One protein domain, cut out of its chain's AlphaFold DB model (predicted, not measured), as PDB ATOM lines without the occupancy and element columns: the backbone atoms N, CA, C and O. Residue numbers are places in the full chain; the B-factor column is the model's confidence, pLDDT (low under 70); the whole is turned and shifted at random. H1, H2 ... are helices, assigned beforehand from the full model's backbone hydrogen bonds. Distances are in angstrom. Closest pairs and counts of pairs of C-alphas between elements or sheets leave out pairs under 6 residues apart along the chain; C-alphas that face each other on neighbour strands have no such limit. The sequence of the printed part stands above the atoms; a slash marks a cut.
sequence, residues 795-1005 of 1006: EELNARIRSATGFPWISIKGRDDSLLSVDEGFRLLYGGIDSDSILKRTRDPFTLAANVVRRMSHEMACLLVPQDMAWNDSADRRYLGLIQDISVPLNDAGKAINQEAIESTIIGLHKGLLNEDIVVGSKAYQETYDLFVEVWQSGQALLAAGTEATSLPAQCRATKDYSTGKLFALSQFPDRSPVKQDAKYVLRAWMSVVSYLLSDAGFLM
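AT A GLANCE: This is residues 795 to 1005 of the 1006 residues of an uncharacterized protein of Myxococcales bacterium (UniProt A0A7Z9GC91). A short helix, H6, lies in the core between two longer ones, H3 and H5, which cross it on different sides, while H4 packs on it with its last residues; long winding links surround this helical core. H1 lies near H3, H4 and H7, and the small H2 meets the first residues of H3, away from the core. The printed part has 211 residues, with seven named helices, H1 to H7 in chain order, and no named strand; the class is all helix, though under half of the residues, 93, are in named elements. It is compact, with a radius of gyration of the C-alphas of 17.9 A and spans of 62 by 45 by 35 A.

HOW THE PARTS SIT: H1, residues 795 to 805, is close to but not clearly touching H3, residues 847 to 868, at Thr 805 and Leu 864, whose C-alphas are 7.3 A apart. H2, residues 826 to 829, touches H3 at residues 848 to 852 alone; the closest C-alphas, of Leu 829 and Leu 848, are 6.0 A apart. H3 touches H6, residues 986 to 998, at a steep tilt of 40 degrees, opposite ways; the closest C-alphas are those of Ser 857 and Ser 995, 4.7 A apart. H4, residues 899 to 914, touches H6 with residues 909 to 914 alone, at a shallow tilt of 32 degrees, the same way; the closest C-alphas, of Leu 913 and Leu 997, are 7.0 A apart. H5, residues 923 to 945, forms a helical hairpin with H6, opposite ways at a steep tilt of 38 degrees; the closest C-alphas, of Trp 936 and Ala 989, are 5.1 A apart. H7, residues 1001 to 1004, only just touches H4, with 3 pairs of C-alphas within 8 A; the closest are those of Leu 914 and Phe 1003, 5.4 A apart. H3 and H5 are apart. Every O i to N i+4 pair is within hydrogen-bond range in H1, H4, H5 and H6, and 17 of 18 are in H3; H2 and H7 are too short for such a pair.

IN THESE COORDINATES: H1 begins at C-alpha 795, (-19.393, -54.979, -49.936), and is 15.0 A long. H3 measures 31.0 A, H4 21.8 A, H5 32.9 A and H6 18.3 A. H7 ends at C-alpha 1004, (-12.674, -45.288, -50.016).

THE WHOLE: The two C-alphas farthest apart, those of Asp 836 and Ala 893, are 62.3 A apart. The printed part has no cut. The links H1 to H2, H2 to H3, H3 to H4 and H5 to H6 are long, the last with 40 residues. The mean pLDDT of the printed part is 84.1; 25 residues are under 70, among them 811 to 816 and 878 to 887.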
ATOM      1  N   GLU A 795     -19.957 -53.706 -49.500       86.00
ATOM      2  CA  GLU A 795     -19.393 -54.979 -49.936       86.00
ATOM      3  C   GLU A 795     -17.999 -54.844 -50.561       86.00
ATOM      4  O   GLU A 795     -17.152 -55.706 -50.329       86.00
ATOM      5  N   GLU A 796     -17.755 -53.787 -51.337       87.19
ATOM      6  CA  GLU A 796     -16.448 -53.499 -51.944       87.19
ATOM      7  C   GLU A 796     -15.448 -52.968 -50.917       87.19
ATOM      8  O   GLU A 796     -14.296 -53.395 -50.911       87.19
ATOM      9  N   LEU A 797     -15.883 -52.080 -50.019       90.88
ATOM     10  CA  LEU A 797     -15.039 -51.556 -48.952       90.88
ATOM     11  C   LEU A 797     -14.632 -52.677 -47.994       90.88
ATOM     12  O   LEU A 797     -13.452 -52.823 -47.691       90.88
ATOM     13  N   ASN A 798     -15.577 -53.516 -47.565       89.56
ATOM     14  CA  ASN A 798     -15.261 -54.648 -46.701       89.56
ATOM     15  C   ASN A 798     -14.264 -55.617 -47.355       89.56
ATOM     16  O   ASN A 798     -13.306 -56.076 -46.733       89.56
ATOM     17  N   ALA A 799     -14.464 -55.893 -48.640       86.38
ATOM     18  CA  ALA A 799     -13.558 -56.689 -49.446       86.38
ATOM     19  C   ALA A 799     -12.153 -56.081 -49.545       86.38
ATOM     20  O   ALA A 799     -11.160 -56.777 -49.313       86.38
ATOM     21  N   ARG A 800     -12.067 -54.774 -49.819       87.50
ATOM     22  CA  ARG A 800     -10.802 -54.037 -49.848       87.50
ATOM     23  C   ARG A 800     -10.107 -54.108 -48.500       87.50
ATOM     24  O   ARG A 800      -8.941 -54.479 -48.463       87.50
ATOM     25  N   ILE A 801     -10.821 -53.856 -47.402       88.56
ATOM     26  CA  ILE A 801     -10.294 -53.992 -46.039       88.56
ATOM     27  C   ILE A 801      -9.767 -55.403 -45.826       88.56
ATOM     28  O   ILE A 801      -8.616 -55.571 -45.448       88.56
ATOM     29  N   ARG A 802     -10.549 -56.444 -46.108       85.00
ATOM     30  CA  ARG A 802     -10.111 -57.824 -45.879       85.00
ATOM     31  C   ARG A 802      -8.891 -58.198 -46.724       85.00
ATOM     32  O   ARG A 802      -7.992 -58.872 -46.224       85.00
ATOM     33  N   SER A 803      -8.831 -57.751 -47.975       81.50
ATOM     34  CA  SER A 803      -7.687 -57.981 -48.860       81.50
ATOM     35  C   SER A 803      -6.445 -57.223 -48.377       81.50
ATOM     36  O   SER A 803      -5.372 -57.810 -48.229       81.50
ATOM     37  N   ALA A 804      -6.610 -55.937 -48.079       81.62
ATOM     38  CA  ALA A 804      -5.553 -55.016 -47.687       81.62
ATOM     39  C   ALA A 804      -5.215 -55.061 -46.194       81.62
ATOM     40  O   ALA A 804      -4.326 -54.340 -45.781       81.62
ATOM     41  N   THR A 805      -5.908 -55.849 -45.367       80.31
ATOM     42  CA  THR A 805      -5.656 -55.920 -43.909       80.31
ATOM     43  C   THR A 805      -5.705 -57.348 -43.329       80.31
ATOM     44  O   THR A 805      -5.278 -57.606 -42.203       80.31
ATOM     45  N   GLY A 806      -6.188 -58.325 -44.102       77.88
ATOM     46  CA  GLY A 806      -6.246 -59.743 -43.736       77.88
ATOM     47  C   GLY A 806      -7.448 -60.165 -42.900       77.88
ATOM     48  O   GLY A 806      -7.694 -61.364 -42.775       77.88
ATOM     49  N   PHE A 807      -8.237 -59.224 -42.381       79.50
ATOM     50  CA  PHE A 807      -9.509 -59.507 -41.714       79.50
ATOM     51  C   PHE A 807     -10.498 -58.343 -41.919       79.50
ATOM     52  O   PHE A 807     -10.063 -57.236 -42.218       79.50
ATOM     53  N   PRO A 808     -11.822 -58.575 -41.845       84.50
ATOM     54  CA  PRO A 808     -12.819 -57.528 -42.080       84.50
ATOM     55  C   PRO A 808     -12.935 -56.557 -40.896       84.50
ATOM     56  O   PRO A 808     -12.466 -56.853 -39.794       84.50
ATOM     57  N   TRP A 809     -13.616 -55.424 -41.090       87.94
ATOM     58  CA  TRP A 809     -13.999 -54.578 -39.958       87.94
ATOM     59  C   TRP A 809     -15.078 -55.286 -39.140       87.94
ATOM     60  O   TRP A 809     -16.179 -55.538 -39.620       87.94
ATOM     61  N   ILE A 810     -14.725 -55.647 -37.908       80.00
ATOM     62  CA  ILE A 810     -15.605 -56.325 -36.960       80.00
ATOM     63  C   ILE A 810     -15.856 -55.434 -35.755       80.00
ATOM     64  O   ILE A 810     -14.962 -54.733 -35.272       80.00
ATOM     65  N   SER A 811     -17.060 -55.539 -35.209       69.00
ATOM     66  CA  SER A 811     -17.408 -54.872 -33.965       69.00
ATOM     67  C   SER A 811     -16.526 -55.356 -32.824       69.00
ATOM     68  O   SER A 811     -16.338 -56.555 -32.610       69.00
ATOM     69  N   ILE A 812     -16.043 -54.419 -32.006       59.78
ATOM     70  CA  ILE A 812     -15.197 -54.702 -30.833       59.78
ATOM     71  C   ILE A 812     -15.885 -55.688 -29.856       59.78
ATOM     72  O   ILE A 812     -15.215 -56.360 -29.064       59.78
ATOM     73  N   LYS A 813     -17.223 -55.801 -29.913       55.72
ATOM     74  CA  LYS A 813     -18.044 -56.693 -29.076       55.72
ATOM     75  C   LYS A 813     -18.419 -58.033 -29.737       55.72
ATOM     76  O   LYS A 813     -18.959 -58.885 -29.032       55.72
ATOM     77  N   GLY A 814     -18.156 -58.241 -31.032       57.69
ATOM     78  CA  GLY A 814     -18.702 -59.357 -31.819       57.69
ATOM     79  C   GLY A 814     -17.709 -60.000 -32.796       57.69
ATOM     80  O   GLY A 814     -16.534 -59.645 -32.833       57.69
ATOM     81  N   ARG A 815     -18.178 -61.005 -33.550       60.16
ATOM     82  CA  ARG A 815     -17.447 -61.629 -34.678       60.16
ATOM     83  C   ARG A 815     -18.076 -61.313 -36.035       60.16
ATOM     84  O   ARG A 815     -17.563 -61.771 -37.050       60.16
ATOM     85  N   ASP A 816     -19.182 -60.582 -36.033       66.00
ATOM     86  CA  ASP A 816     -19.920 -60.278 -37.245       66.00
ATOM     87  C   ASP A 816     -19.282 -59.075 -37.941       66.00
ATOM     88  O   ASP A 816     -18.728 -58.176 -37.302       66.00
ATOM     89  N   ASP A 817     -19.321 -59.112 -39.264       79.38
ATOM     90  CA  ASP A 817     -18.802 -58.073 -40.140       79.38
ATOM     91  C   ASP A 817     -19.624 -56.794 -39.974       79.38
ATOM     92  O   ASP A 817     -20.826 -56.800 -40.231       79.38
ATOM     93  N   SER A 818     -19.006 -55.698 -39.545       86.19
ATOM     94  CA  SER A 818     -19.737 -54.469 -39.243       86.19
ATOM     95  C   SER A 818     -20.363 -53.837 -40.484       86.19
ATOM     96  O   SER A 818     -21.471 -53.314 -40.391       86.19
ATOM     97  N   LEU A 819     -19.721 -53.914 -41.658       87.25
ATOM     98  CA  LEU A 819     -20.255 -53.325 -42.896       87.25
ATOM     99  C   LEU A 819     -21.358 -54.169 -43.525       87.25
ATOM    100  O   LEU A 819     -22.221 -53.621 -44.213       87.25
ATOM    101  N   LEU A 820     -21.321 -55.485 -43.321       82.75
ATOM    102  CA  LEU A 820     -22.263 -56.420 -43.938       82.75
ATOM    103  C   LEU A 820     -23.351 -56.915 -42.984       82.75
ATOM    104  O   LEU A 820     -24.350 -57.471 -43.444       82.75
ATOM    105  N   SER A 821     -23.188 -56.694 -41.679       73.44
ATOM    106  CA  SER A 821     -24.168 -57.082 -40.674       73.44
ATOM    107  C   SER A 821     -25.472 -56.315 -40.846       73.44
ATOM    108  O   SER A 821     -25.521 -55.090 -40.991       73.44
ATOM    109  N   VAL A 822     -26.552 -57.080 -40.784       62.53
ATOM    110  CA  VAL A 822     -27.929 -56.596 -40.870       62.53
ATOM    111  C   VAL A 822     -28.405 -56.019 -39.536       62.53
ATOM    112  O   VAL A 822     -29.293 -55.173 -39.522       62.53
ATOM    113  N   ASP A 823     -27.760 -56.420 -38.438       61.09
ATOM    114  CA  ASP A 823     -28.101 -56.010 -37.076       61.09
ATOM    115  C   ASP A 823     -27.430 -54.685 -36.683       61.09
ATOM    116  O   ASP A 823     -27.973 -53.926 -35.881       61.09
ATOM    117  N   GLU A 824     -26.252 -54.382 -37.245       63.22
ATOM    118  CA  GLU A 824     -25.499 -53.162 -36.907       63.22
ATOM    119  C   GLU A 824     -25.912 -51.938 -37.738       63.22
ATOM    120  O   GLU A 824     -25.620 -50.802 -37.365       63.22
ATOM    121  N   GLY A 825     -26.599 -52.145 -38.866       76.12
ATOM    122  CA  GLY A 825     -27.149 -51.077 -39.706       76.12
ATOM    123  C   GLY A 825     -26.127 -50.282 -40.533       76.12
ATOM    124  O   GLY A 825     -26.537 -49.541 -41.427       76.12
ATOM    125  N   PHE A 826     -24.813 -50.450 -40.318       88.19
ATOM    126  CA  PHE A 826     -23.778 -49.691 -41.039       88.19
ATOM    127  C   PHE A 826     -23.816 -49.885 -42.552       88.19
ATOM    128  O   PHE A 826     -23.469 -48.952 -43.275       88.19
ATOM    129  N   ARG A 827     -24.301 -51.036 -43.034       87.75
ATOM    130  CA  ARG A 827     -24.522 -51.279 -44.464       87.75
ATOM    131  C   ARG A 827     -25.321 -50.148 -45.112       87.75
ATOM    132  O   ARG A 827     -24.908 -49.618 -46.137       87.75
ATOM    133  N   LEU A 828     -26.446 -49.764 -44.506       88.12
ATOM    134  CA  LEU A 828     -27.296 -48.688 -45.019       88.12
ATOM    135  C   LEU A 828     -26.696 -47.312 -44.713       88.12
ATOM    136  O   LEU A 828     -26.703 -46.447 -45.583       88.12
ATOM    137  N   LEU A 829     -26.112 -47.121 -43.521       90.56
ATOM    138  CA  LEU A 829     -25.505 -45.838 -43.135       90.56
ATOM    139  C   LEU A 829     -24.331 -45.439 -44.051       90.56
ATOM    140  O   LEU A 829     -24.097 -44.252 -44.260       90.56
ATOM    141  N   TYR A 830     -23.606 -46.410 -44.609       92.06
ATOM    142  CA  TYR A 830     -22.497 -46.168 -45.532       92.06
ATOM    143  C   TYR A 830     -22.934 -46.003 -47.003       92.06
ATOM    144  O   TYR A 830     -22.138 -45.559 -47.821       92.06
ATOM    145  N   GLY A 831     -24.193 -46.304 -47.351       90.25
ATOM    146  CA  GLY A 831     -24.726 -46.126 -48.715       90.25
ATOM    147  C   GLY A 831     -25.087 -47.419 -49.455       90.25
ATOM    148  O   GLY A 831     -25.251 -47.409 -50.677       90.25
ATOM    149  N   GLY A 832     -25.200 -48.546 -48.745       89.62
ATOM    150  CA  GLY A 832     -25.753 -49.796 -49.274       89.62
ATOM    151  C   GLY A 832     -27.272 -49.755 -49.483       89.62
ATOM    152  O   GLY A 832     -27.931 -48.759 -49.204       89.62
ATOM    153  N   ILE A 833     -27.830 -50.870 -49.962       87.69
ATOM    154  CA  ILE A 833     -29.265 -51.021 -50.254       87.69
ATOM    155  C   ILE A 833     -29.895 -52.156 -49.441       87.69
ATOM    156  O   ILE A 833     -29.227 -53.140 -49.120       87.69
ATOM    157  N   ASP A 834     -31.198 -52.050 -49.171       82.31
ATOM    158  CA  ASP A 834     -32.024 -53.135 -48.613       82.31
ATOM    159  C   ASP A 834     -32.863 -53.848 -49.695       82.31
ATOM    160  O   ASP A 834     -33.514 -54.856 -49.420       82.31
ATOM    161  N   SER A 835     -32.841 -53.332 -50.935       83.88
ATOM    162  CA  SER A 835     -33.635 -53.809 -52.077       83.88
ATOM    163  C   SER A 835     -35.166 -53.733 -51.881       83.88
ATOM    164  O   SER A 835     -35.919 -54.247 -52.716       83.88
ATOM    165  N   ASP A 836     -35.646 -53.076 -50.821       80.00
ATOM    166  CA  ASP A 836     -37.063 -52.872 -50.493       80.00
ATOM    167  C   ASP A 836     -37.451 -51.398 -50.568       80.00
ATOM    168  O   ASP A 836     -38.191 -51.009 -51.480       80.00
ATOM    169  N   SER A 837     -36.919 -50.604 -49.638       82.44
ATOM    170  CA  SER A 837     -37.178 -49.173 -49.490       82.44
ATOM    171  C   SER A 837     -36.046 -48.327 -50.072       82.44
ATOM    172  O   SER A 837     -36.292 -47.267 -50.647       82.44
ATOM    173  N   ILE A 838     -34.817 -48.841 -50.012       88.00
ATOM    174  CA  ILE A 838     -33.611 -48.235 -50.564       88.00
ATOM    175  C   ILE A 838     -33.151 -49.119 -51.724       88.00
ATOM    176  O   ILE A 838     -32.673 -50.238 -51.531       88.00
ATOM    177  N   LEU A 839     -33.343 -48.620 -52.949       87.44
ATOM    178  CA  LEU A 839     -33.121 -49.376 -54.192       87.44
ATOM    179  C   LEU A 839     -31.860 -48.968 -54.944       87.44
ATOM    180  O   LEU A 839     -31.366 -49.731 -55.767       87.44
ATOM    181  N   LYS A 840     -31.334 -47.781 -54.657       88.69
ATOM    182  CA  LYS A 840     -30.115 -47.257 -55.265       88.69
ATOM    183  C   LYS A 840     -29.056 -47.063 -54.194       88.69
ATOM    184  O   LYS A 840     -29.364 -46.606 -53.097       88.69
ATOM    185  N   ARG A 841     -27.818 -47.412 -54.535       87.50
ATOM    186  CA  ARG A 841     -26.657 -47.134 -53.690       87.50
ATOM    187  C   ARG A 841     -26.331 -45.653 -53.743       87.50
ATOM    188  O   ARG A 841     -26.410 -45.049 -54.811       87.50
ATOM    189  N   THR A 842     -25.883 -45.111 -52.621       88.38
ATOM    190  CA  THR A 842     -25.246 -43.796 -52.616       88.38
ATOM    191  C   THR A 842     -23.810 -43.968 -53.090       88.38
ATOM    192  O   THR A 842     -23.056 -44.753 -52.516       88.38
ATOM    193  N   ARG A 843     -23.455 -43.291 -54.185       84.00
ATOM    194  CA  ARG A 843     -22.133 -43.387 -54.820       84.00
ATOM    195  C   ARG A 843     -21.265 -42.159 -54.572       84.00
ATOM    196  O   ARG A 843     -20.063 -42.243 -54.772       84.00
ATOM    197  N   ASP A 844     -21.846 -41.073 -54.083       83.06
ATOM    198  CA  ASP A 844     -21.112 -39.865 -53.720       83.06
ATOM    199  C   ASP A 844     -20.854 -39.825 -52.209       83.06
ATOM    200  O   ASP A 844     -21.671 -40.333 -51.434       83.06
ATOM    201  N   PRO A 845     -19.739 -39.233 -51.748       83.75
ATOM    202  CA  PRO A 845     -19.493 -39.035 -50.326       83.75
ATOM    203  C   PRO A 845     -20.599 -38.205 -49.658       83.75
ATOM    204  O   PRO A 845     -21.029 -37.172 -50.163       83.75
ATOM    205  N   PHE A 846     -21.030 -38.631 -48.470       88.50
ATOM    206  CA  PHE A 846     -22.030 -37.929 -47.664       88.50
ATOM    207  C   PHE A 846     -21.698 -38.032 -46.172       88.50
ATOM    208  O   PHE A 846     -20.960 -38.918 -45.737       88.50
ATOM    209  N   THR A 847     -22.255 -37.129 -45.361       91.62
ATOM    210  CA  THR A 847     -21.885 -36.953 -43.942       91.62
ATOM    211  C   THR A 847     -21.976 -38.236 -43.117       91.62
ATOM    212  O   THR A 847     -21.145 -38.488 -42.244       91.62
ATOM    213  N   LEU A 848     -22.989 -39.064 -43.366       91.81
ATOM    214  CA  LEU A 848     -23.184 -40.295 -42.609       91.81
ATOM    215  C   LEU A 848     -22.139 -41.357 -42.979       91.81
ATOM    216  O   LEU A 848     -21.538 -41.923 -42.067       91.81
ATOM    217  N   ALA A 849     -21.831 -41.539 -44.268       92.81
ATOM    218  CA  ALA A 849     -20.723 -42.392 -44.694       92.81
ATOM    219  C   ALA A 849     -19.381 -41.924 -44.114       92.81
ATOM    220  O   ALA A 849     -18.627 -42.749 -43.604       92.81
ATOM    221  N   ALA A 850     -19.116 -40.614 -44.084       92.44
ATOM    222  CA  ALA A 850     -17.899 -40.068 -43.478       92.44
ATOM    223  C   ALA A 850     -17.771 -40.422 -41.982       92.44
ATOM    224  O   ALA A 850     -16.684 -40.747 -41.503       92.44
ATOM    225  N   ASN A 851     -18.883 -40.435 -41.236       93.38
ATOM    226  CA  ASN A 851     -18.885 -40.865 -39.835       93.38
ATOM    227  C   ASN A 851     -18.636 -42.374 -39.678       93.38
ATOM    228  O   ASN A 851     -17.925 -42.777 -38.752       93.38
ATOM    229  N   VAL A 852     -19.187 -43.204 -40.573       93.31
ATOM    230  CA  VAL A 852     -18.907 -44.651 -40.597       93.31
ATOM    231  C   VAL A 852     -17.426 -44.897 -40.873       93.31
ATOM    232  O   VAL A 852     -16.781 -45.610 -40.110       93.31
ATOM    233  N   VAL A 853     -16.870 -44.240 -41.892       94.38
ATOM    234  CA  VAL A 853     -15.448 -44.308 -42.257       94.38
ATOM    235  C   VAL A 853     -14.559 -43.890 -41.102       94.38
ATOM    236  O   VAL A 853     -13.618 -44.603 -40.778       94.38
ATOM    237  N   ARG A 854     -14.862 -42.766 -40.448       93.69
ATOM    238  CA  ARG A 854     -14.075 -42.285 -39.310       93.69
ATOM    239  C   ARG A 854     -14.055 -43.303 -38.174       93.69
ATOM    240  O   ARG A 854     -13.019 -43.539 -37.561       93.69
ATOM    241  N   ARG A 855     -15.202 -43.915 -37.875       92.12
ATOM    242  CA  ARG A 855     -15.271 -44.964 -36.856       92.12
ATOM    243  C   ARG A 855     -14.471 -46.195 -37.280       92.12
ATOM    244  O   ARG A 855     -13.649 -46.673 -36.502       92.12
ATOM    245  N   MET A 856     -14.690 -46.665 -38.502       93.06
ATOM    246  CA  MET A 856     -13.997 -47.806 -39.086       93.06
ATOM    247  C   MET A 856     -12.481 -47.613 -39.073       93.06
ATOM    248  O   MET A 856     -11.771 -48.497 -38.606       93.06
ATOM    249  N   SER A 857     -11.971 -46.474 -39.546       94.62
ATOM    250  CA  SER A 857     -10.533 -46.227 -39.654       94.62
ATOM    251  C   SER A 857      -9.852 -46.224 -38.284       94.62
ATOM    252  O   SER A 857      -8.805 -46.855 -38.121       94.62
ATOM    253  N   HIS A 858     -10.483 -45.629 -37.267       92.50
ATOM    254  CA  HIS A 858      -9.989 -45.662 -35.890       92.50
ATOM    255  C   HIS A 858     -10.039 -47.066 -35.264       92.50
ATOM    256  O   HIS A 858      -9.065 -47.496 -34.638       92.50
ATOM    257  N   GLU A 859     -11.155 -47.789 -35.412       91.06
ATOM    258  CA  GLU A 859     -11.296 -49.144 -34.865       91.06
ATOM    259  C   GLU A 859     -10.331 -50.120 -35.556       91.06
ATOM    260  O   GLU A 859      -9.621 -50.863 -34.878       91.06
ATOM    261  N   MET A 860     -10.220 -50.062 -36.883       90.06
ATOM    262  CA  MET A 860      -9.288 -50.889 -37.646       90.06
ATOM    263  C   MET A 860      -7.838 -50.585 -37.286       90.06
ATOM    264  O   MET A 860      -7.096 -51.517 -36.997       90.06
ATOM    265  N   ALA A 861      -7.425 -49.317 -37.210       91.44
ATOM    266  CA  ALA A 861      -6.058 -48.970 -36.818       91.44
ATOM    267  C   ALA A 861      -5.700 -49.488 -35.410       91.44
ATOM    268  O   ALA A 861      -4.613 -50.036 -35.205       91.44
ATOM    269  N   CYS A 862      -6.638 -49.386 -34.459       90.62
ATOM    270  CA  CYS A 862      -6.514 -49.917 -33.096       90.62
ATOM    271  C   CYS A 862      -6.280 -51.438 -33.065       90.62
ATOM    272  O   CYS A 862      -5.548 -51.921 -32.198       90.62
ATOM    273  N   LEU A 863      -6.868 -52.193 -33.999       87.38
ATOM    274  CA  LEU A 863      -6.709 -53.647 -34.091       87.38
ATOM    275  C   LEU A 863      -5.481 -54.054 -34.918       87.38
ATOM    276  O   LEU A 863      -4.740 -54.955 -34.523       87.38
ATOM    277  N   LEU A 864      -5.258 -53.389 -36.052       86.69
ATOM    278  CA  LEU A 864      -4.259 -53.760 -37.049       86.69
ATOM    279  C   LEU A 864      -2.837 -53.544 -36.563       86.69
ATOM    280  O   LEU A 864      -2.030 -54.470 -36.626       86.69
ATOM    281  N   VAL A 865      -2.536 -52.349 -36.049       88.31
ATOM    282  CA  VAL A 865      -1.155 -51.984 -35.710       88.31
ATOM    283  C   VAL A 865      -0.576 -52.905 -34.627       88.31
ATOM    284  O   VAL A 865       0.501 -53.467 -34.833       88.31
ATOM    285  N   PRO A 866      -1.268 -53.158 -33.496       87.88
ATOM    286  CA  PRO A 866      -0.755 -54.061 -32.469       87.88
ATOM    287  C   PRO A 866      -0.747 -55.525 -32.908       87.88
ATOM    288  O   PRO A 866       0.125 -56.268 -32.466       87.88
ATOM    289  N   GLN A 867      -1.710 -55.958 -33.735       85.19
ATOM    290  CA  GLN A 867      -1.755 -57.341 -34.218       85.19
ATOM    291  C   GLN A 867      -0.604 -57.634 -35.173       85.19
ATOM    292  O   GLN A 867       0.005 -58.695 -35.066       85.19
ATOM    293  N   ASP A 868      -0.279 -56.713 -36.074       82.62
ATOM    294  CA  ASP A 868       0.833 -56.909 -36.997       82.62
ATOM    295  C   ASP A 868       2.178 -56.861 -36.248       82.62
ATOM    296  O   ASP A 868       3.065 -57.672 -36.487       82.62
ATOM    297  N   MET A 869       2.290 -56.025 -35.212       83.44
ATOM    298  CA  MET A 869       3.434 -56.040 -34.287       83.44
ATOM    299  C   MET A 869       3.514 -57.290 -33.395       83.44
ATOM    300  O   MET A 869       4.535 -57.496 -32.741       83.44
ATOM    301  N   ALA A 870       2.466 -58.119 -33.339       85.94
ATOM    302  CA  ALA A 870       2.481 -59.347 -32.551       85.94
ATOM    303  C   ALA A 870       3.308 -60.460 -33.208       85.94
ATOM    304  O   ALA A 870       3.643 -61.422 -32.523       85.94
ATOM    305  N   TRP A 871       3.644 -60.358 -34.497       84.25
ATOM    306  CA  TRP A 871       4.531 -61.316 -35.157       84.25
ATOM    307  C   TRP A 871       5.955 -61.232 -34.611       84.25
ATOM    308  O   TRP A 871       6.543 -60.149 -34.515       84.25
ATOM    309  N   ASN A 872       6.505 -62.400 -34.273       83.19
ATOM    310  CA  ASN A 872       7.867 -62.519 -33.766       83.19
ATOM    311  C   ASN A 872       8.908 -62.198 -34.852       83.19
ATOM    312  O   ASN A 872       9.931 -61.594 -34.536       83.19
ATOM    313  N   ASP A 873       8.646 -62.581 -36.107       81.81
ATOM    314  CA  ASP A 873       9.457 -62.209 -37.269       81.81
ATOM    315  C   ASP A 873       8.819 -61.015 -37.992       81.81
ATOM    316  O   ASP A 873       7.617 -60.993 -38.262       81.81
ATOM    317  N   SER A 874       9.624 -60.003 -38.314       74.94
ATOM    318  CA  SER A 874       9.177 -58.864 -39.116       74.94
ATOM    319  C   SER A 874       8.801 -59.249 -40.549       74.94
ATOM    320  O   SER A 874       7.988 -58.551 -41.143       74.94
ATOM    321  N   ALA A 875       9.352 -60.338 -41.096       75.75
ATOM    322  CA  ALA A 875       9.038 -60.808 -42.446       75.75
ATOM    323  C   ALA A 875       7.612 -61.378 -42.578       75.75
ATOM    324  O   ALA A 875       7.052 -61.361 -43.672       75.75
ATOM    325  N   ASP A 876       7.014 -61.834 -41.472       77.44
ATOM    326  CA  ASP A 876       5.643 -62.367 -41.440       77.44
ATOM    327  C   ASP A 876       4.579 -61.271 -41.244       77.44
ATOM    328  O   ASP A 876       3.370 -61.527 -41.304       77.44
ATOM    329  N   ARG A 877       5.018 -60.029 -41.009       78.12
ATOM    330  CA  ARG A 877       4.141 -58.864 -40.881       78.12
ATOM    331  C   ARG A 877       3.612 -58.456 -42.242       78.12
ATOM    332  O   ARG A 877       4.338 -58.408 -43.232       78.12
ATOM    333  N   ARG A 878       2.327 -58.127 -42.281       69.19
ATOM    334  CA  ARG A 878       1.567 -57.992 -43.524       69.19
ATOM    335  C   ARG A 878       1.453 -56.541 -43.989       69.19
ATOM    336  O   ARG A 878       1.420 -56.312 -45.192       69.19
ATOM    337  N   TYR A 879       1.441 -55.574 -43.063       65.25
ATOM    338  CA  TYR A 879       1.272 -54.137 -43.372       65.25
ATOM    339  C   TYR A 879       2.340 -53.247 -42.723       65.25
ATOM    340  O   TYR A 879       2.525 -52.104 -43.121       65.25
ATOM    341  N   LEU A 880       3.089 -53.786 -41.761       58.16
ATOM    342  CA  LEU A 880       4.199 -53.164 -41.042       58.16
ATOM    343  C   LEU A 880       5.488 -53.998 -41.191       58.16
ATOM    344  O   LEU A 880       6.375 -53.938 -40.335       58.16
ATOM    345  N   GLY A 881       5.605 -54.768 -42.282       55.53
ATOM    346  CA  GLY A 881       6.790 -55.571 -42.638       55.53
ATOM    347  C   GLY A 881       8.071 -54.769 -42.876       55.53
ATOM    348  O   GLY A 881       9.146 -55.347 -42.997       55.53
ATOM    349  N   LEU A 882       7.972 -53.438 -42.875       50.47
ATOM    350  CA  LEU A 882       9.090 -52.504 -43.025       50.47
ATOM    351  C   LEU A 882       9.448 -51.772 -41.717       50.47
ATOM    352  O   LEU A 882      10.465 -51.082 -41.661       50.47
ATOM    353  N   ILE A 883       8.682 -51.974 -40.635       52.12
ATOM    354  CA  ILE A 883       9.023 -51.444 -39.311       52.12
ATOM    355  C   ILE A 883      10.036 -52.382 -38.652       52.12
ATOM    356  O   ILE A 883       9.679 -53.363 -37.991       52.12
ATOM    357  N   GLN A 884      11.320 -52.068 -38.801       49.59
ATOM    358  CA  GLN A 884      12.346 -52.630 -37.927       49.59
ATOM    359  C   GLN A 884      12.258 -51.922 -36.565       49.59
ATOM    360  O   GLN A 884      12.617 -50.756 -36.429       49.59
ATOM    361  N   ASP A 885      11.729 -52.637 -35.569       52.47
ATOM    362  CA  ASP A 885      11.540 -52.209 -34.175       52.47
ATOM    363  C   ASP A 885      10.660 -50.966 -33.926       52.47
ATOM    364  O   ASP A 885      10.283 -50.228 -34.829       52.47
ATOM    365  N   ILE A 886      10.308 -50.749 -32.652       60.16
ATOM    366  CA  ILE A 886       9.611 -49.574 -32.085       60.16
ATOM    367  C   ILE A 886      10.492 -48.316 -32.279       60.16
ATOM    368  O   ILE A 886      11.042 -47.744 -31.329       60.16
ATOM    369  N   SER A 887      10.687 -47.939 -33.539       66.88
ATOM    370  CA  SER A 887      11.589 -46.903 -34.016       66.88
ATOM    371  C   SER A 887      10.976 -45.543 -33.731       66.88
ATOM    372  O   SER A 887       9.977 -45.146 -34.323       66.88
ATOM    373  N   VAL A 888      11.567 -44.838 -32.769       79.81
ATOM    374  CA  VAL A 888      11.233 -43.439 -32.492       79.81
ATOM    375  C   VAL A 888      11.803 -42.553 -33.608       79.81
ATOM    376  O   VAL A 888      12.905 -42.850 -34.076       79.81
ATOM    377  N   PRO A 889      11.095 -41.490 -34.034       81.88
ATOM    378  CA  PRO A 889      11.541 -40.626 -35.126       81.88
ATOM    379  C   PRO A 889      12.675 -39.686 -34.721       81.88
ATOM    380  O   PRO A 889      13.511 -39.335 -35.547       81.88
ATOM    381  N   LEU A 890      12.718 -39.270 -33.453       85.19
ATOM    382  CA  LEU A 890      13.661 -38.278 -32.946       85.19
ATOM    383  C   LEU A 890      14.355 -38.798 -31.685       85.19
ATOM    384  O   LEU A 890      13.763 -39.527 -30.888       85.19
ATOM    385  N   ASN A 891      15.614 -38.409 -31.491       82.56
ATOM    386  CA  ASN A 891      16.307 -38.594 -30.216       82.56
ATOM    387  C   ASN A 891      15.976 -37.459 -29.224       82.56
ATOM    388  O   ASN A 891      15.330 -36.477 -29.583       82.56
ATOM    389  N   ASP A 892      16.486 -37.548 -27.991       79.19
ATOM    390  CA  ASP A 892      16.261 -36.542 -26.935       79.19
ATOM    391  C   ASP A 892      16.757 -35.124 -27.299       79.19
ATOM    392  O   ASP A 892      16.354 -34.144 -26.680       79.19
ATOM    393  N   ALA A 893      17.630 -35.000 -28.307       77.44
ATOM    394  CA  ALA A 893      18.124 -33.727 -28.834       77.44
ATOM    395  C   ALA A 893      17.289 -33.194 -30.018       77.44
ATOM    396  O   ALA A 893      17.691 -32.222 -30.657       77.44
ATOM    397  N   GLY A 894      16.165 -33.841 -30.346       77.44
ATOM    398  CA  GLY A 894      15.291 -33.470 -31.462       77.44
ATOM    399  C   GLY A 894      15.860 -33.797 -32.846       77.44
ATOM    400  O   GLY A 894      15.362 -33.286 -33.844       77.44
ATOM    401  N   LYS A 895      16.909 -34.627 -32.936       82.12
ATOM    402  CA  LYS A 895      17.509 -35.034 -34.214       82.12
ATOM    403  C   LYS A 895      16.841 -36.302 -34.741       82.12
ATOM    404  O   LYS A 895      16.697 -37.264 -33.986       82.12
ATOM    405  N   ALA A 896      16.534 -36.315 -36.039       80.88
ATOM    406  CA  ALA A 896      16.007 -37.479 -36.743       80.88
ATOM    407  C   ALA A 896      16.907 -38.717 -36.588       80.88
ATOM    408  O   ALA A 896      18.128 -38.652 -36.772       80.88
ATOM    409  N   ILE A 897      16.282 -39.838 -36.228       79.62
ATOM    410  CA  ILE A 897      16.870 -41.176 -36.109       79.62
ATOM    411  C   ILE A 897      15.914 -42.198 -36.746       79.62
ATOM    412  O   ILE A 897      14.718 -41.949 -36.837       79.62
ATOM    413  N   ASN A 898      16.436 -43.337 -37.216       80.38
ATOM    414  CA  ASN A 898      15.663 -44.385 -37.917       80.38
ATOM    415  C   ASN A 898      14.931 -43.911 -39.188       80.38
ATOM    416  O   ASN A 898      13.937 -44.506 -39.597       80.38
ATOM    417  N   GLN A 899      15.422 -42.840 -39.814       82.69
ATOM    418  CA  GLN A 899      14.731 -42.153 -40.900       82.69
ATOM    419  C   GLN A 899      14.451 -43.058 -42.111       82.69
ATOM    420  O   GLN A 899      13.311 -43.118 -42.550       82.69
ATOM    421  N   GLU A 900      15.429 -43.848 -42.559       82.38
ATOM    422  CA  GLU A 900      15.269 -44.789 -43.684       82.38
ATOM    423  C   GLU A 900      14.167 -45.840 -43.434       82.38
ATOM    424  O   GLU A 900      13.401 -46.183 -44.333       82.38
ATOM    425  N   ALA A 901      14.037 -46.329 -42.196       78.94
ATOM    426  CA  ALA A 901      13.013 -47.311 -41.837       78.94
ATOM    427  C   ALA A 901      11.604 -46.692 -41.814       78.94
ATOM    428  O   ALA A 901      10.641 -47.316 -42.264       78.94
ATOM    429  N   ILE A 902      11.483 -45.456 -41.312       85.12
ATOM    430  CA  ILE A 902      10.219 -44.706 -41.313       85.12
ATOM    431  C   ILE A 902       9.817 -44.364 -42.752       85.12
ATOM    432  O   ILE A 902       8.671 -44.594 -43.127       85.12
ATOM    433  N   GLU A 903      10.768 -43.901 -43.566       87.06
ATOM    434  CA  GLU A 903      10.587 -43.614 -44.993       87.06
ATOM    435  C   GLU A 903      10.062 -44.836 -45.748       87.06
ATOM    436  O   GLU A 903       9.004 -44.774 -46.375       87.06
ATOM    437  N   SER A 904      10.753 -45.970 -45.615       83.44
ATOM    438  CA  SER A 904      10.357 -47.234 -46.239       83.44
ATOM    439  C   SER A 904       8.967 -47.690 -45.782       83.44
ATOM    440  O   SER A 904       8.147 -48.105 -46.599       83.44
ATOM    441  N   THR A 905       8.650 -47.541 -44.491       84.56
ATOM    442  CA  THR A 905       7.327 -47.892 -43.954       84.56
ATOM    443  C   THR A 905       6.216 -47.027 -44.542       84.56
ATOM    444  O   THR A 905       5.188 -47.566 -44.939       84.56
ATOM    445  N   ILE A 906       6.409 -45.706 -44.625       88.94
ATOM    446  CA  ILE A 906       5.414 -44.792 -45.205       88.94
ATOM    447  C   ILE A 906       5.158 -45.156 -46.671       88.94
ATOM    448  O   ILE A 906       4.006 -45.346 -47.056       88.94
ATOM    449  N   ILE A 907       6.217 -45.353 -47.463       87.38
ATOM    450  CA  ILE A 907       6.105 -45.762 -48.872       87.38
ATOM    451  C   ILE A 907       5.352 -47.096 -48.991       87.38
ATOM    452  O   ILE A 907       4.421 -47.220 -49.788       87.38
ATOM    453  N   GLY A 908       5.699 -48.084 -48.159       83.56
ATOM    454  CA  GLY A 908       5.031 -49.384 -48.152       83.56
ATOM    455  C   GLY A 908       3.555 -49.320 -47.751       83.56
ATOM    456  O   GLY A 908       2.743 -50.046 -48.321       83.56
ATOM    457  N   LEU A 909       3.182 -48.441 -46.815       86.44
ATOM    458  CA  LEU A 909       1.789 -48.239 -46.413       86.44
ATOM    459  C   LEU A 909       0.960 -47.586 -47.528       86.44
ATOM    460  O   LEU A 909      -0.150 -48.052 -47.791       86.44
ATOM    461  N   HIS A 910       1.497 -46.572 -48.213       88.81
ATOM    462  CA  HIS A 910       0.838 -45.973 -49.381       88.81
ATOM    463  C   HIS A 910       0.642 -47.003 -50.498       88.81
ATOM    464  O   HIS A 910      -0.474 -47.160 -50.996       88.81
ATOM    465  N   LYS A 911       1.668 -47.803 -50.817       82.94
ATOM    466  CA  LYS A 911       1.530 -48.867 -51.823       82.94
ATOM    467  C   LYS A 911       0.547 -49.959 -51.385       82.94
ATOM    468  O   LYS A 911      -0.267 -50.406 -52.185       82.94
ATOM    469  N   GLY A 912       0.580 -50.380 -50.121       78.75
ATOM    470  CA  GLY A 912      -0.242 -51.483 -49.609       78.75
ATOM    471  C   GLY A 912      -1.721 -51.145 -49.389       78.75
ATOM    472  O   GLY A 912      -2.576 -52.008 -49.593       78.75
ATOM    473  N   LEU A 913      -2.035 -49.913 -48.973       84.62
ATOM    474  CA  LEU A 913      -3.410 -49.477 -48.687       84.62
ATOM    475  C   LEU A 913      -4.020 -48.683 -49.850       84.62
ATOM    476  O   LEU A 913      -5.151 -48.960 -50.266       84.62
ATOM    477  N   LEU A 914      -3.276 -47.718 -50.392       84.38
ATOM    478  CA  LEU A 914      -3.763 -46.790 -51.418       84.38
ATOM    479  C   LEU A 914      -3.388 -47.210 -52.844       84.38
ATOM    480  O   LEU A 914      -3.975 -46.695 -53.788       84.38
ATOM    481  N   ASN A 915      -2.471 -48.173 -53.008       78.62
ATOM    482  CA  ASN A 915      -1.849 -48.503 -54.295       78.62
ATOM    483  C   ASN A 915      -1.163 -47.294 -54.956       78.62
ATOM    484  O   ASN A 915      -1.160 -47.153 -56.177       78.62
ATOM    485  N   GLU A 916      -0.587 -46.417 -54.136       81.69
ATOM    486  CA  GLU A 916       0.091 -45.206 -54.586       81.69
ATOM    487  C   GLU A 916       1.612 -45.393 -54.516       81.69
ATOM    488  O   GLU A 916       2.161 -45.729 -53.462       81.69
ATOM    489  N   ASP A 917       2.297 -45.165 -55.637       83.12
ATOM    490  CA  ASP A 917       3.757 -45.162 -55.703       83.12
ATOM    491  C   ASP A 917       4.287 -43.762 -55.361       83.12
ATOM    492  O   ASP A 917       4.417 -42.887 -56.219       83.12
ATOM    493  N   ILE A 918       4.588 -43.541 -54.080       88.31
ATOM    494  CA  ILE A 918       5.147 -42.277 -53.585       88.31
ATOM    495  C   ILE A 918       6.673 -42.328 -53.465       88.31
ATOM    496  O   ILE A 918       7.274 -43.371 -53.210       88.31
ATOM    497  N   VAL A 919       7.310 -41.162 -53.590       92.25
ATOM    498  CA  VAL A 919       8.757 -40.980 -53.394       92.25
ATOM    499  C   VAL A 919       9.039 -40.040 -52.226       92.25
ATOM    500  O   VAL A 919       8.240 -39.156 -51.915       92.25
ATOM    501  N   VAL A 920      10.204 -40.199 -51.593       89.75
ATOM    502  CA  VAL A 920      10.647 -39.310 -50.508       89.75
ATOM    503  C   VAL A 920      10.658 -37.857 -50.990       89.75
ATOM    504  O   VAL A 920      11.206 -37.537 -52.043       89.75
ATOM    505  N   GLY A 921      10.050 -36.975 -50.198       87.06
ATOM    506  CA  GLY A 921       9.932 -35.548 -50.498       87.06
ATOM    507  C   GLY A 921       8.688 -35.156 -51.299       87.06
ATOM    508  O   GLY A 921       8.446 -33.956 -51.431       87.06
ATOM    509  N   SER A 922       7.875 -36.109 -51.774       91.88
ATOM    510  CA  SER A 922       6.547 -35.803 -52.321       91.88
ATOM    511  C   SER A 922       5.636 -35.177 -51.255       91.88
ATOM    512  O   SER A 922       5.879 -35.315 -50.053       91.88
ATOM    513  N   LYS A 923       4.566 -34.496 -51.683       92.69
ATOM    514  CA  LYS A 923       3.582 -33.903 -50.764       92.69
ATOM    515  C   LYS A 923       2.938 -34.965 -49.860       92.69
ATOM    516  O   LYS A 923       2.973 -34.810 -48.647       92.69
ATOM    517  N   ALA A 924       2.452 -36.064 -50.443       89.88
ATOM    518  CA  ALA A 924       1.835 -37.172 -49.708       89.88
ATOM    519  C   ALA A 924       2.790 -37.807 -48.678       89.88
ATOM    520  O   ALA A 924       2.399 -38.114 -47.550       89.88
ATOM    521  N   TYR A 925       4.074 -37.943 -49.037       94.75
ATOM    522  CA  TYR A 925       5.103 -38.401 -48.106       94.75
ATOM    523  C   TYR A 925       5.277 -37.431 -46.927       94.75
ATOM    524  O   TYR A 925       5.288 -37.871 -45.777       94.75
ATOM    525  N   GLN A 926       5.417 -36.128 -47.203       94.81
ATOM    526  CA  GLN A 926       5.634 -35.112 -46.166       94.81
ATOM    527  C   GLN A 926       4.450 -35.039 -45.198       94.81
ATOM    528  O   GLN A 926       4.658 -35.122 -43.994       94.81
ATOM    529  N   GLU A 927       3.218 -34.995 -45.712       94.88
ATOM    530  CA  GLU A 927       1.999 -34.959 -44.888       94.88
ATOM    531  C   GLU A 927       1.905 -36.171 -43.946       94.88
ATOM    532  O   GLU A 927       1.585 -36.031 -42.762       94.88
ATOM    533  N   THR A 928       2.256 -37.361 -44.440       95.06
ATOM    534  CA  THR A 928       2.228 -38.594 -43.642       95.06
ATOM    535  C   THR A 928       3.351 -38.642 -42.603       95.06
ATOM    536  O   THR A 928       3.133 -39.070 -41.464       95.06
ATOM    537  N   TYR A 929       4.554 -38.201 -42.974       93.69
ATOM    538  CA  TYR A 929       5.696 -38.130 -42.065       93.69
ATOM    539  C   TYR A 929       5.448 -37.129 -40.932       93.69
ATOM    540  O   TYR A 929       5.663 -37.457 -39.761       93.69
ATOM    541  N   ASP A 930       4.935 -35.945 -41.263       94.81
ATOM    542  CA  ASP A 930       4.626 -34.896 -40.294       94.81
ATOM    543  C   ASP A 930       3.549 -35.368 -39.309       94.81
ATOM    544  O   ASP A 930       3.754 -35.284 -38.096       94.81
ATOM    545  N   LEU A 931       2.472 -36.001 -39.798       96.44
ATOM    546  CA  LEU A 931       1.445 -36.608 -38.943       96.44
ATOM    547  C   LEU A 931       2.044 -37.611 -37.942       96.44
ATOM    548  O   LEU A 931       1.703 -37.592 -36.755       96.44
ATOM    549  N   PHE A 932       2.934 -38.495 -38.404       93.56
ATOM    550  CA  PHE A 932       3.588 -39.478 -37.540       93.56
ATOM    551  C   PHE A 932       4.409 -38.804 -36.431       93.56
ATOM    552  O   PHE A 932       4.278 -39.159 -35.253       93.56
ATOM    553  N   VAL A 933       5.239 -37.822 -36.795       93.56
ATOM    554  CA  VAL A 933       6.122 -37.120 -35.856       93.56
ATOM    555  C   VAL A 933       5.323 -36.281 -34.858       93.56
ATOM    556  O   VAL A 933       5.601 -36.354 -33.658       93.56
ATOM    557  N   GLU A 934       4.313 -35.537 -35.311       95.62
ATOM    558  CA  GLU A 934       3.482 -34.681 -34.458       95.62
ATOM    559  C   GLU A 934       2.691 -35.491 -33.424       95.62
ATOM    560  O   GLU A 934       2.710 -35.174 -32.228       95.62
ATOM    561  N   VAL A 935       2.037 -36.578 -33.852       95.62
ATOM    562  CA  VAL A 935       1.290 -37.457 -32.939       95.62
ATOM    563  C   VAL A 935       2.234 -38.107 -31.931       95.62
ATOM    564  O   VAL A 935       1.903 -38.191 -30.744       95.62
ATOM    565  N   TRP A 936       3.416 -38.540 -32.374       94.31
ATOM    566  CA  TRP A 936       4.418 -39.116 -31.487       94.31
ATOM    567  C   TRP A 936       4.906 -38.108 -30.434       94.31
ATOM    568  O   TRP A 936       4.899 -38.427 -29.242       94.31
ATOM    569  N   GLN A 937       5.276 -36.887 -30.838       93.75
ATOM    570  CA  GLN A 937       5.735 -35.829 -29.926       93.75
ATOM    571  C   GLN A 937       4.653 -35.440 -28.911       93.75
ATOM    572  O   GLN A 937       4.920 -35.376 -27.707       93.75
ATOM    573  N   SER A 938       3.420 -35.230 -29.384       95.12
ATOM    574  CA  SER A 938       2.265 -34.932 -28.530       95.12
ATOM    575  C   SER A 938       2.016 -36.060 -27.523       95.12
ATOM    576  O   SER A 938       1.878 -35.827 -26.321       95.12
ATOM    577  N   GLY A 939       2.079 -37.311 -27.982       94.44
ATOM    578  CA  GLY A 939       1.953 -38.490 -27.138       94.44
ATOM    579  C   GLY A 939       3.047 -38.629 -26.078       94.44
ATOM    580  O   GLY A 939       2.749 -38.955 -24.929       94.44
ATOM    581  N   GLN A 940       4.307 -38.334 -26.419       93.25
ATOM    582  CA  GLN A 940       5.404 -38.288 -25.445       93.25
ATOM    583  C   GLN A 940       5.147 -37.246 -24.351       93.25
ATOM    584  O   GLN A 940       5.357 -37.537 -23.171       93.25
ATOM    585  N   ALA A 941       4.635 -36.066 -24.714       93.75
ATOM    586  CA  ALA A 941       4.272 -35.035 -23.745       93.75
ATOM    587  C   ALA A 941       3.139 -35.495 -22.806       93.75
ATOM    588  O   ALA A 941       3.219 -35.270 -21.597       93.75
ATOM    589  N   LEU A 942       2.124 -36.196 -23.327       95.00
ATOM    590  CA  LEU A 942       1.022 -36.752 -22.528       95.00
ATOM    591  C   LEU A 942       1.487 -37.866 -21.574       95.00
ATOM    592  O   LEU A 942       1.073 -37.903 -20.412       95.00
ATOM    593  N   LEU A 943       2.389 -38.746 -22.027       93.94
ATOM    594  CA  LEU A 943       3.004 -39.764 -21.169       93.94
ATOM    595  C   LEU A 943       3.847 -39.125 -20.058       93.94
ATOM    596  O   LEU A 943       3.750 -39.539 -18.903       93.94
ATOM    597  N   ALA A 944       4.636 -38.096 -20.382       92.88
ATOM    598  CA  ALA A 944       5.437 -37.359 -19.405       92.88
ATOM    599  C   ALA A 944       4.567 -36.601 -18.385       92.88
ATOM    600  O   ALA A 944       4.928 -36.515 -17.212       92.88
ATOM    601  N   ALA A 945       3.406 -36.093 -18.813       94.75
ATOM    602  CA  ALA A 945       2.418 -35.451 -17.948       94.75
ATOM    603  C   ALA A 945       1.596 -36.446 -17.106       94.75
ATOM    604  O   ALA A 945       0.877 -36.028 -16.196       94.75
ATOM    605  N   GLY A 946       1.673 -37.750 -17.397       91.88
ATOM    606  CA  GLY A 946       0.880 -38.787 -16.734       91.88
ATOM    607  C   GLY A 946      -0.619 -38.730 -17.051       91.88
ATOM    608  O   GLY A 946      -1.410 -39.353 -16.346       91.88
ATOM    609  N   THR A 947      -1.020 -37.983 -18.085       93.94
ATOM    610  CA  THR A 947      -2.414 -37.896 -18.552       93.94
ATOM    611  C   THR A 947      -2.795 -39.066 -19.454       93.94
ATOM    612  O   THR A 947      -3.978 -39.349 -19.613       93.94
ATOM    613  N   GLU A 948      -1.800 -39.775 -19.993       92.69
ATOM    614  CA  GLU A 948      -1.965 -40.986 -20.792       92.69
ATOM    615  C   GLU A 948      -1.219 -42.177 -20.184       92.69
ATOM    616  O   GLU A 948      -0.123 -42.046 -19.634       92.69
ATOM    617  N   ALA A 949      -1.804 -43.372 -20.301       92.12
ATOM    618  CA  ALA A 949      -1.192 -44.600 -19.799       92.12
ATOM    619  C   ALA A 949      -0.200 -45.179 -20.817       92.12
ATOM    620  O   ALA A 949      -0.414 -45.098 -22.025       92.12
ATOM    621  N   THR A 950       0.849 -45.858 -20.344       91.81
ATOM    622  CA  THR A 950       1.741 -46.642 -21.219       91.81
ATOM    623  C   THR A 950       1.066 -47.901 -21.759       91.81
ATOM    624  O   THR A 950       1.465 -48.413 -22.800       91.81
ATOM    625  N   SER A 951       0.023 -48.402 -21.091       92.88
ATOM    626  CA  SER A 951      -0.738 -49.552 -21.572       92.88
ATOM    627  C   SER A 951      -1.672 -49.158 -22.707       92.88
ATOM    628  O   SER A 951      -2.403 -48.177 -22.582       92.88
ATOM    629  N   LEU A 952      -1.754 -49.993 -23.742       92.00
ATOM    630  CA  LEU A 952      -2.781 -49.839 -24.768       92.00
ATOM    631  C   LEU A 952      -4.187 -50.017 -24.156       92.00
ATOM    632  O   LEU A 952      -4.342 -50.831 -23.224       92.00
ATOM    633  N   PRO A 953      -5.217 -49.325 -24.686       89.62
ATOM    634  CA  PRO A 953      -6.613 -49.596 -24.348       89.62
ATOM    635  C   PRO A 953      -6.926 -51.083 -24.506       89.62
ATOM    636  O   PRO A 953      -6.422 -51.719 -25.430       89.62
ATOM    637  N   ALA A 954      -7.732 -51.658 -23.608       86.50
ATOM    638  CA  ALA A 954      -7.945 -53.109 -23.538       86.50
ATOM    639  C   ALA A 954      -8.375 -53.723 -24.882       86.50
ATOM    640  O   ALA A 954      -7.909 -54.802 -25.240       86.50
ATOM    641  N   GLN A 955      -9.202 -52.997 -25.631       82.94
ATOM    642  CA  GLN A 955      -9.702 -53.353 -26.953       82.94
ATOM    643  C   GLN A 955      -8.627 -53.388 -28.054       82.94
ATOM    644  O   GLN A 955      -8.746 -54.205 -28.961       82.94
ATOM    645  N   CYS A 956      -7.563 -52.583 -27.945       88.44
ATOM    646  CA  CYS A 956      -6.465 -52.515 -28.920       88.44
ATOM    647  C   CYS A 956      -5.316 -53.486 -28.595       88.44
ATOM    648  O   CYS A 956      -4.288 -53.496 -29.263       88.44
ATOM    649  N   ARG A 957      -5.408 -54.275 -27.517       89.94
ATOM    650  CA  ARG A 957      -4.319 -55.181 -27.122       89.94
ATOM    651  C   ARG A 957      -4.346 -56.445 -27.971       89.94
ATOM    652  O   ARG A 957      -5.248 -57.268 -27.807       89.94
ATOM    653  N   ALA A 958      -3.293 -56.685 -28.746       87.94
ATOM    654  CA  ALA A 958      -3.113 -57.930 -29.484       87.94
ATOM    655  C   ALA A 958      -2.815 -59.091 -28.523       87.94
ATOM    656  O   ALA A 958      -1.673 -59.422 -28.227       87.94
ATOM    657  N   THR A 959      -3.867 -59.682 -27.962       85.75
ATOM    658  CA  THR A 959      -3.809 -60.836 -27.039       85.75
ATOM    659  C   THR A 959      -4.453 -62.090 -27.625       85.75
ATOM    660  O   THR A 959      -4.300 -63.193 -27.091       85.75
ATOM    661  N   LYS A 960      -5.154 -61.907 -28.740       78.94
ATOM    662  CA  LYS A 960      -5.802 -62.910 -29.569       78.94
ATOM    663  C   LYS A 960      -5.602 -62.523 -31.027       78.94
ATOM    664  O   LYS A 960      -5.413 -61.347 -31.327       78.94
ATOM    665  N   ASP A 961      -5.708 -63.510 -31.897       77.75
ATOM    666  CA  ASP A 961      -5.889 -63.274 -33.317       77.75
ATOM    667  C   ASP A 961      -7.341 -62.826 -33.547       77.75
ATOM    668  O   ASP A 961      -8.285 -63.541 -33.193       77.75
ATOM    669  N   TYR A 962      -7.532 -61.622 -34.085       74.38
ATOM    670  CA  TYR A 962      -8.863 -61.048 -34.278       74.38
ATOM    671  C   TYR A 962      -9.623 -61.699 -35.441       74.38
ATOM    672  O   TYR A 962     -10.850 -61.682 -35.427       74.38
ATOM    673  N   SER A 963      -8.927 -62.358 -36.375       68.69
ATOM    674  CA  SER A 963      -9.563 -63.082 -37.485       68.69
ATOM    675  C   SER A 963     -10.216 -64.403 -37.044       68.69
ATOM    676  O   SER A 963     -11.268 -64.788 -37.549       68.69
ATOM    677  N   THR A 964      -9.634 -65.085 -36.055       70.38
ATOM    678  CA  THR A 964     -10.088 -66.395 -35.554       70.38
ATOM    679  C   THR A 964     -10.719 -66.331 -34.162       70.38
ATOM    680  O   THR A 964     -11.362 -67.287 -33.720       70.38
ATOM    681  N   GLY A 965     -10.523 -65.231 -33.430       69.94
ATOM    682  CA  GLY A 965     -10.947 -65.058 -32.039       69.94
ATOM    683  C   GLY A 965     -10.135 -65.872 -31.023       69.94
ATOM    684  O   GLY A 965     -10.471 -65.876 -29.835       69.94
ATOM    685  N   LYS A 966      -9.079 -66.566 -31.460       73.50
ATOM    686  CA  LYS A 966      -8.280 -67.479 -30.637       73.50
ATOM    687  C   LYS A 966      -7.163 -66.733 -29.905       73.50
ATOM    688  O   LYS A 966      -6.448 -65.926 -30.489       73.50
ATOM    689  N   LEU A 967      -6.993 -67.021 -28.613       73.50
ATOM    690  CA  LEU A 967      -5.960 -66.402 -27.772       73.50
ATOM    691  C   LEU A 967      -4.553 -66.865 -28.176       73.50
ATOM    692  O   LEU A 967      -4.317 -68.066 -28.311       73.50
ATOM    693  N   PHE A 968      -3.592 -65.937 -28.238       76.62
ATOM    694  CA  PHE A 968      -2.177 -66.267 -28.486       76.62
ATOM    695  C   PHE A 968      -1.596 -67.173 -27.393       76.62
ATOM    696  O   PHE A 968      -0.791 -68.059 -27.659       76.62
ATOM    697  N   ALA A 969      -2.085 -67.024 -26.158       64.94
ATOM    698  CA  ALA A 969      -1.643 -67.807 -25.006       64.94
ATOM    699  C   ALA A 969      -1.978 -69.314 -25.075       64.94
ATOM    700  O   ALA A 969      -1.494 -70.073 -24.241       64.94
ATOM    701  N   LEU A 970      -2.798 -69.770 -26.034       60.47
ATOM    702  CA  LEU A 970      -3.268 -71.161 -26.120       60.47
ATOM    703  C   LEU A 970      -2.391 -72.082 -26.995       60.47
ATOM    704  O   LEU A 970      -2.874 -73.115 -27.448       60.47
ATOM    705  N   SER A 971      -1.114 -71.755 -27.240       57.78
ATOM    706  CA  SER A 971      -0.166 -72.501 -28.110       57.78
ATOM    707  C   SER A 971      -0.579 -72.660 -29.584       57.78
ATOM    708  O   SER A 971       0.119 -73.308 -30.353       57.78
ATOM    709  N   GLN A 972      -1.685 -72.034 -29.999       64.81
ATOM    710  CA  GLN A 972      -2.198 -72.096 -31.374       64.81
ATOM    711  C   GLN A 972      -1.492 -71.116 -32.331       64.81
ATOM    712  O   GLN A 972      -1.723 -71.201 -33.529       64.81
ATOM    713  N   PHE A 973      -0.634 -70.227 -31.808       75.06
ATOM    714  CA  PHE A 973       0.159 -69.243 -32.564       75.06
ATOM    715  C   PHE A 973       1.573 -69.115 -31.956       75.06
ATOM    716  O   PHE A 973       1.822 -68.193 -31.178       75.06
ATOM    717  N   PRO A 974       2.484 -70.078 -32.194       79.25
ATOM    718  CA  PRO A 974       3.837 -70.075 -31.609       79.25
ATOM    719  C   PRO A 974       4.742 -68.952 -32.152       79.25
ATOM    720  O   PRO A 974       5.747 -68.596 -31.543       79.25
ATOM    721  N   ASP A 975       4.368 -68.403 -33.296       83.19
ATOM    722  CA  ASP A 975       4.972 -67.317 -34.061       83.19
ATOM    723  C   ASP A 975       4.532 -65.917 -33.603       83.19
ATOM    724  O   ASP A 975       5.015 -64.917 -34.142       83.19
ATOM    725  N   ARG A 976       3.652 -65.817 -32.593       84.12
ATOM    726  CA  ARG A 976       3.100 -64.537 -32.131       84.12
ATOM    727  C   ARG A 976       3.239 -64.293 -30.629       84.12
ATOM    728  O   ARG A 976       3.009 -65.180 -29.806       84.12
ATOM    729  N   SER A 977       3.530 -63.044 -30.268       85.69
ATOM    730  CA  SER A 977       3.688 -62.553 -28.896       85.69
ATOM    731  C   SER A 977       2.684 -61.440 -28.562       85.69
ATOM    732  O   SER A 977       2.473 -60.539 -29.371       85.69
ATOM    733  N   PRO A 978       2.061 -61.433 -27.363       87.81
ATOM    734  CA  PRO A 978       1.066 -60.415 -27.040       87.81
ATOM    735  C   PRO A 978       1.617 -58.983 -26.941       87.81
ATOM    736  O   PRO A 978       2.509 -58.719 -26.135       87.81
ATOM    737  N   VAL A 979       0.982 -58.031 -27.631       88.88
ATOM    738  CA  VAL A 979       1.298 -56.591 -27.551       88.88
ATOM    739  C   VAL A 979       0.270 -55.882 -26.665       88.88
ATOM    740  O   VAL A 979      -0.923 -55.840 -26.966       88.88
ATOM    741  N   LYS A 980       0.721 -55.346 -25.522       91.62
ATOM    742  CA  LYS A 980      -0.153 -54.721 -24.501       91.62
ATOM    743  C   LYS A 980       0.260 -53.304 -24.097       91.62
ATOM    744  O   LYS A 980      -0.490 -52.639 -23.386       91.62
ATOM    745  N   GLN A 981       1.458 -52.879 -24.479       90.94
ATOM    746  CA  GLN A 981       2.120 -51.673 -23.988       90.94
ATOM    747  C   GLN A 981       2.647 -50.862 -25.170       90.94
ATOM    748  O   GLN A 981       3.064 -51.434 -26.173       90.94
ATOM    749  N   ASP A 982       2.663 -49.549 -25.007       91.31
ATOM    750  CA  ASP A 982       3.204 -48.563 -25.934       91.31
ATOM    751  C   ASP A 982       3.896 -47.454 -25.129       91.31
ATOM    752  O   ASP A 982       3.442 -46.310 -25.043       91.31
ATOM    753  N   ALA A 983       4.991 -47.827 -24.461       90.12
ATOM    754  CA  ALA A 983       5.716 -46.944 -23.548       90.12
ATOM    755  C   ALA A 983       6.384 -45.748 -24.247       90.12
ATOM    756  O   ALA A 983       6.729 -44.774 -23.585       90.12
ATOM    757  N   LYS A 984       6.573 -45.824 -25.570       88.44
ATOM    758  CA  LYS A 984       7.183 -44.770 -26.393       88.44
ATOM    759  C   LYS A 984       6.187 -44.074 -27.326       88.44
ATOM    760  O   LYS A 984       6.616 -43.301 -28.171       88.44
ATOM    761  N   TYR A 985       4.885 -44.333 -27.190       91.62
ATOM    762  CA  TYR A 985       3.830 -43.763 -28.043       91.62
ATOM    763  C   TYR A 985       4.010 -44.010 -29.559       91.62
ATOM    764  O   TYR A 985       3.437 -43.311 -30.389       91.62
ATOM    765  N   VAL A 986       4.831 -44.988 -29.948       89.31
ATOM    766  CA  VAL A 986       5.140 -45.261 -31.363       89.31
ATOM    767  C   VAL A 986       3.994 -46.034 -32.006       89.31
ATOM    768  O   VAL A 986       3.627 -45.749 -33.142       89.31
ATOM    769  N   LEU A 987       3.377 -46.972 -31.276       89.50
ATOM    770  CA  LEU A 987       2.251 -47.739 -31.813       89.50
ATOM    771  C   LEU A 987       1.045 -46.835 -32.048       89.50
ATOM    772  O   LEU A 987       0.423 -46.922 -33.101       89.50
ATOM    773  N   ARG A 988       0.739 -45.934 -31.109       92.62
ATOM    774  CA  ARG A 988      -0.343 -44.957 -31.278       92.62
ATOM    775  C   ARG A 988      -0.067 -43.936 -32.384       92.62
ATOM    776  O   ARG A 988      -1.007 -43.552 -33.069       92.62
ATOM    777  N   ALA A 989       1.190 -43.553 -32.615       92.88
ATOM    778  CA  ALA A 989       1.548 -42.728 -33.771       92.88
ATOM    779  C   ALA A 989       1.291 -43.462 -35.101       92.88
ATOM    780  O   ALA A 989       0.644 -42.912 -35.991       92.88
ATOM    781  N   TRP A 990       1.679 -44.737 -35.207       90.75
ATOM    782  CA  TRP A 990       1.342 -45.559 -36.377       90.75
ATOM    783  C   TRP A 990      -0.162 -45.823 -36.516       90.75
ATOM    784  O   TRP A 990      -0.662 -45.862 -37.636       90.75
ATOM    785  N   MET A 991      -0.910 -45.947 -35.412       92.44
ATOM    786  CA  MET A 991      -2.377 -46.015 -35.465       92.44
ATOM    787  C   MET A 991      -2.968 -44.759 -36.109       92.44
ATOM    788  O   MET A 991      -3.893 -44.883 -36.905       92.44
ATOM    789  N   SER A 992      -2.437 -43.569 -35.817       95.00
ATOM    790  CA  SER A 992      -2.889 -42.337 -36.474       95.00
ATOM    791  C   SER A 992      -2.589 -42.332 -37.972       95.00
ATOM    792  O   SER A 992      -3.474 -41.983 -38.746       95.00
ATOM    793  N   VAL A 993      -1.402 -42.786 -38.392       93.88
ATOM    794  CA  VAL A 993      -1.053 -42.912 -39.821       93.88
ATOM    795  C   VAL A 993      -1.982 -43.895 -40.537       93.88
ATOM    796  O   VAL A 993      -2.583 -43.554 -41.550       93.88
ATOM    797  N   VAL A 994      -2.169 -45.101 -39.991       92.62
ATOM    798  CA  VAL A 994      -3.073 -46.103 -40.583       92.62
ATOM    799  C   VAL A 994      -4.515 -45.592 -40.602       92.62
ATOM    800  O   VAL A 994      -5.222 -45.789 -41.584       92.62
ATOM    801  N   SER A 995      -4.954 -44.897 -39.550       95.50
ATOM    802  CA  SER A 995      -6.283 -44.287 -39.503       95.50
ATOM    803  C   SER A 995      -6.461 -43.206 -40.570       95.50
ATOM    804  O   SER A 995      -7.555 -43.116 -41.122       95.50
ATOM    805  N   TYR A 996      -5.428 -42.406 -40.847       95.56
ATOM    806  CA  TYR A 996      -5.422 -41.405 -41.915       95.56
ATOM    807  C   TYR A 996      -5.570 -42.077 -43.285       95.56
ATOM    808  O   TYR A 996      -6.536 -41.789 -43.990       95.56
ATOM    809  N   LEU A 997      -4.720 -43.061 -43.593       93.50
ATOM    810  CA  LEU A 997      -4.741 -43.772 -44.877       93.50
ATOM    811  C   LEU A 997      -6.050 -44.546 -45.107       93.50
ATOM    812  O   LEU A 997      -6.594 -44.531 -46.203       93.50
ATOM    813  N   LEU A 998      -6.616 -45.187 -44.077       93.25
ATOM    814  CA  LEU A 998      -7.910 -45.883 -44.194       93.25
ATOM    815  C   LEU A 998      -9.108 -44.929 -44.350       93.25
ATOM    816  O   LEU A 998     -10.194 -45.373 -44.723       93.25
ATOM    817  N   SER A 999      -8.938 -43.646 -44.020       94.31
ATOM    818  CA  SER A 999      -9.942 -42.600 -44.247       94.31
ATOM    819  C   SER A 999      -9.706 -41.785 -45.518       94.31
ATOM    820  O   SER A 999     -10.497 -40.891 -45.810       94.31
ATOM    821  N   ASP A1000      -8.634 -42.079 -46.252       92.12
ATOM    822  CA  ASP A1000      -8.266 -41.363 -47.464       92.12
ATOM    823  C   ASP A1000      -9.226 -41.679 -48.622       92.12
ATOM    824  O   ASP A1000      -9.745 -42.796 -48.746       92.12
ATOM    825  N   ALA A1001      -9.448 -40.698 -49.499       85.44
ATOM    826  CA  ALA A1001     -10.307 -40.872 -50.666       85.44
ATOM    827  C   ALA A1001      -9.808 -42.007 -51.577       85.44
ATOM    828  O   ALA A1001     -10.622 -42.801 -52.039       85.44
ATOM    829  N   GLY A1002      -8.495 -42.173 -51.751       83.12
ATOM    830  CA  GLY A1002      -7.906 -43.266 -52.524       83.12
ATOM    831  C   GLY A1002      -8.176 -44.656 -51.937       83.12
ATOM    832  O   GLY A1002      -8.152 -45.643 -52.675       83.12
ATOM    833  N   PHE A1003      -8.483 -44.765 -50.635       87.81
ATOM    834  CA  PHE A1003      -8.911 -46.023 -50.008       87.81
ATOM    835  C   PHE A1003     -10.414 -46.283 -50.174       87.81
ATOM    836  O   PHE A1003     -10.848 -47.425 -50.345       87.81
ATOM    837  N   LEU A1004     -11.213 -45.222 -50.098       88.69
ATOM    838  CA  LEU A1004     -12.674 -45.288 -50.016       88.69
ATOM    839  C   LEU A1004     -13.370 -45.201 -51.368       88.69
ATOM    840  O   LEU A1004     -14.545 -45.560 -51.463       88.69
ATOM    841  N   MET A1005     -12.664 -44.704 -52.376       84.50
ATOM    842  CA  MET A1005     -13.163 -44.495 -53.725       84.50
ATOM    843  C   MET A1005     -12.524 -45.504 -54.689       84.50
ATOM    844  O   MET A1005     -11.522 -46.152 -54.359       84.50
TER     845      MET A1005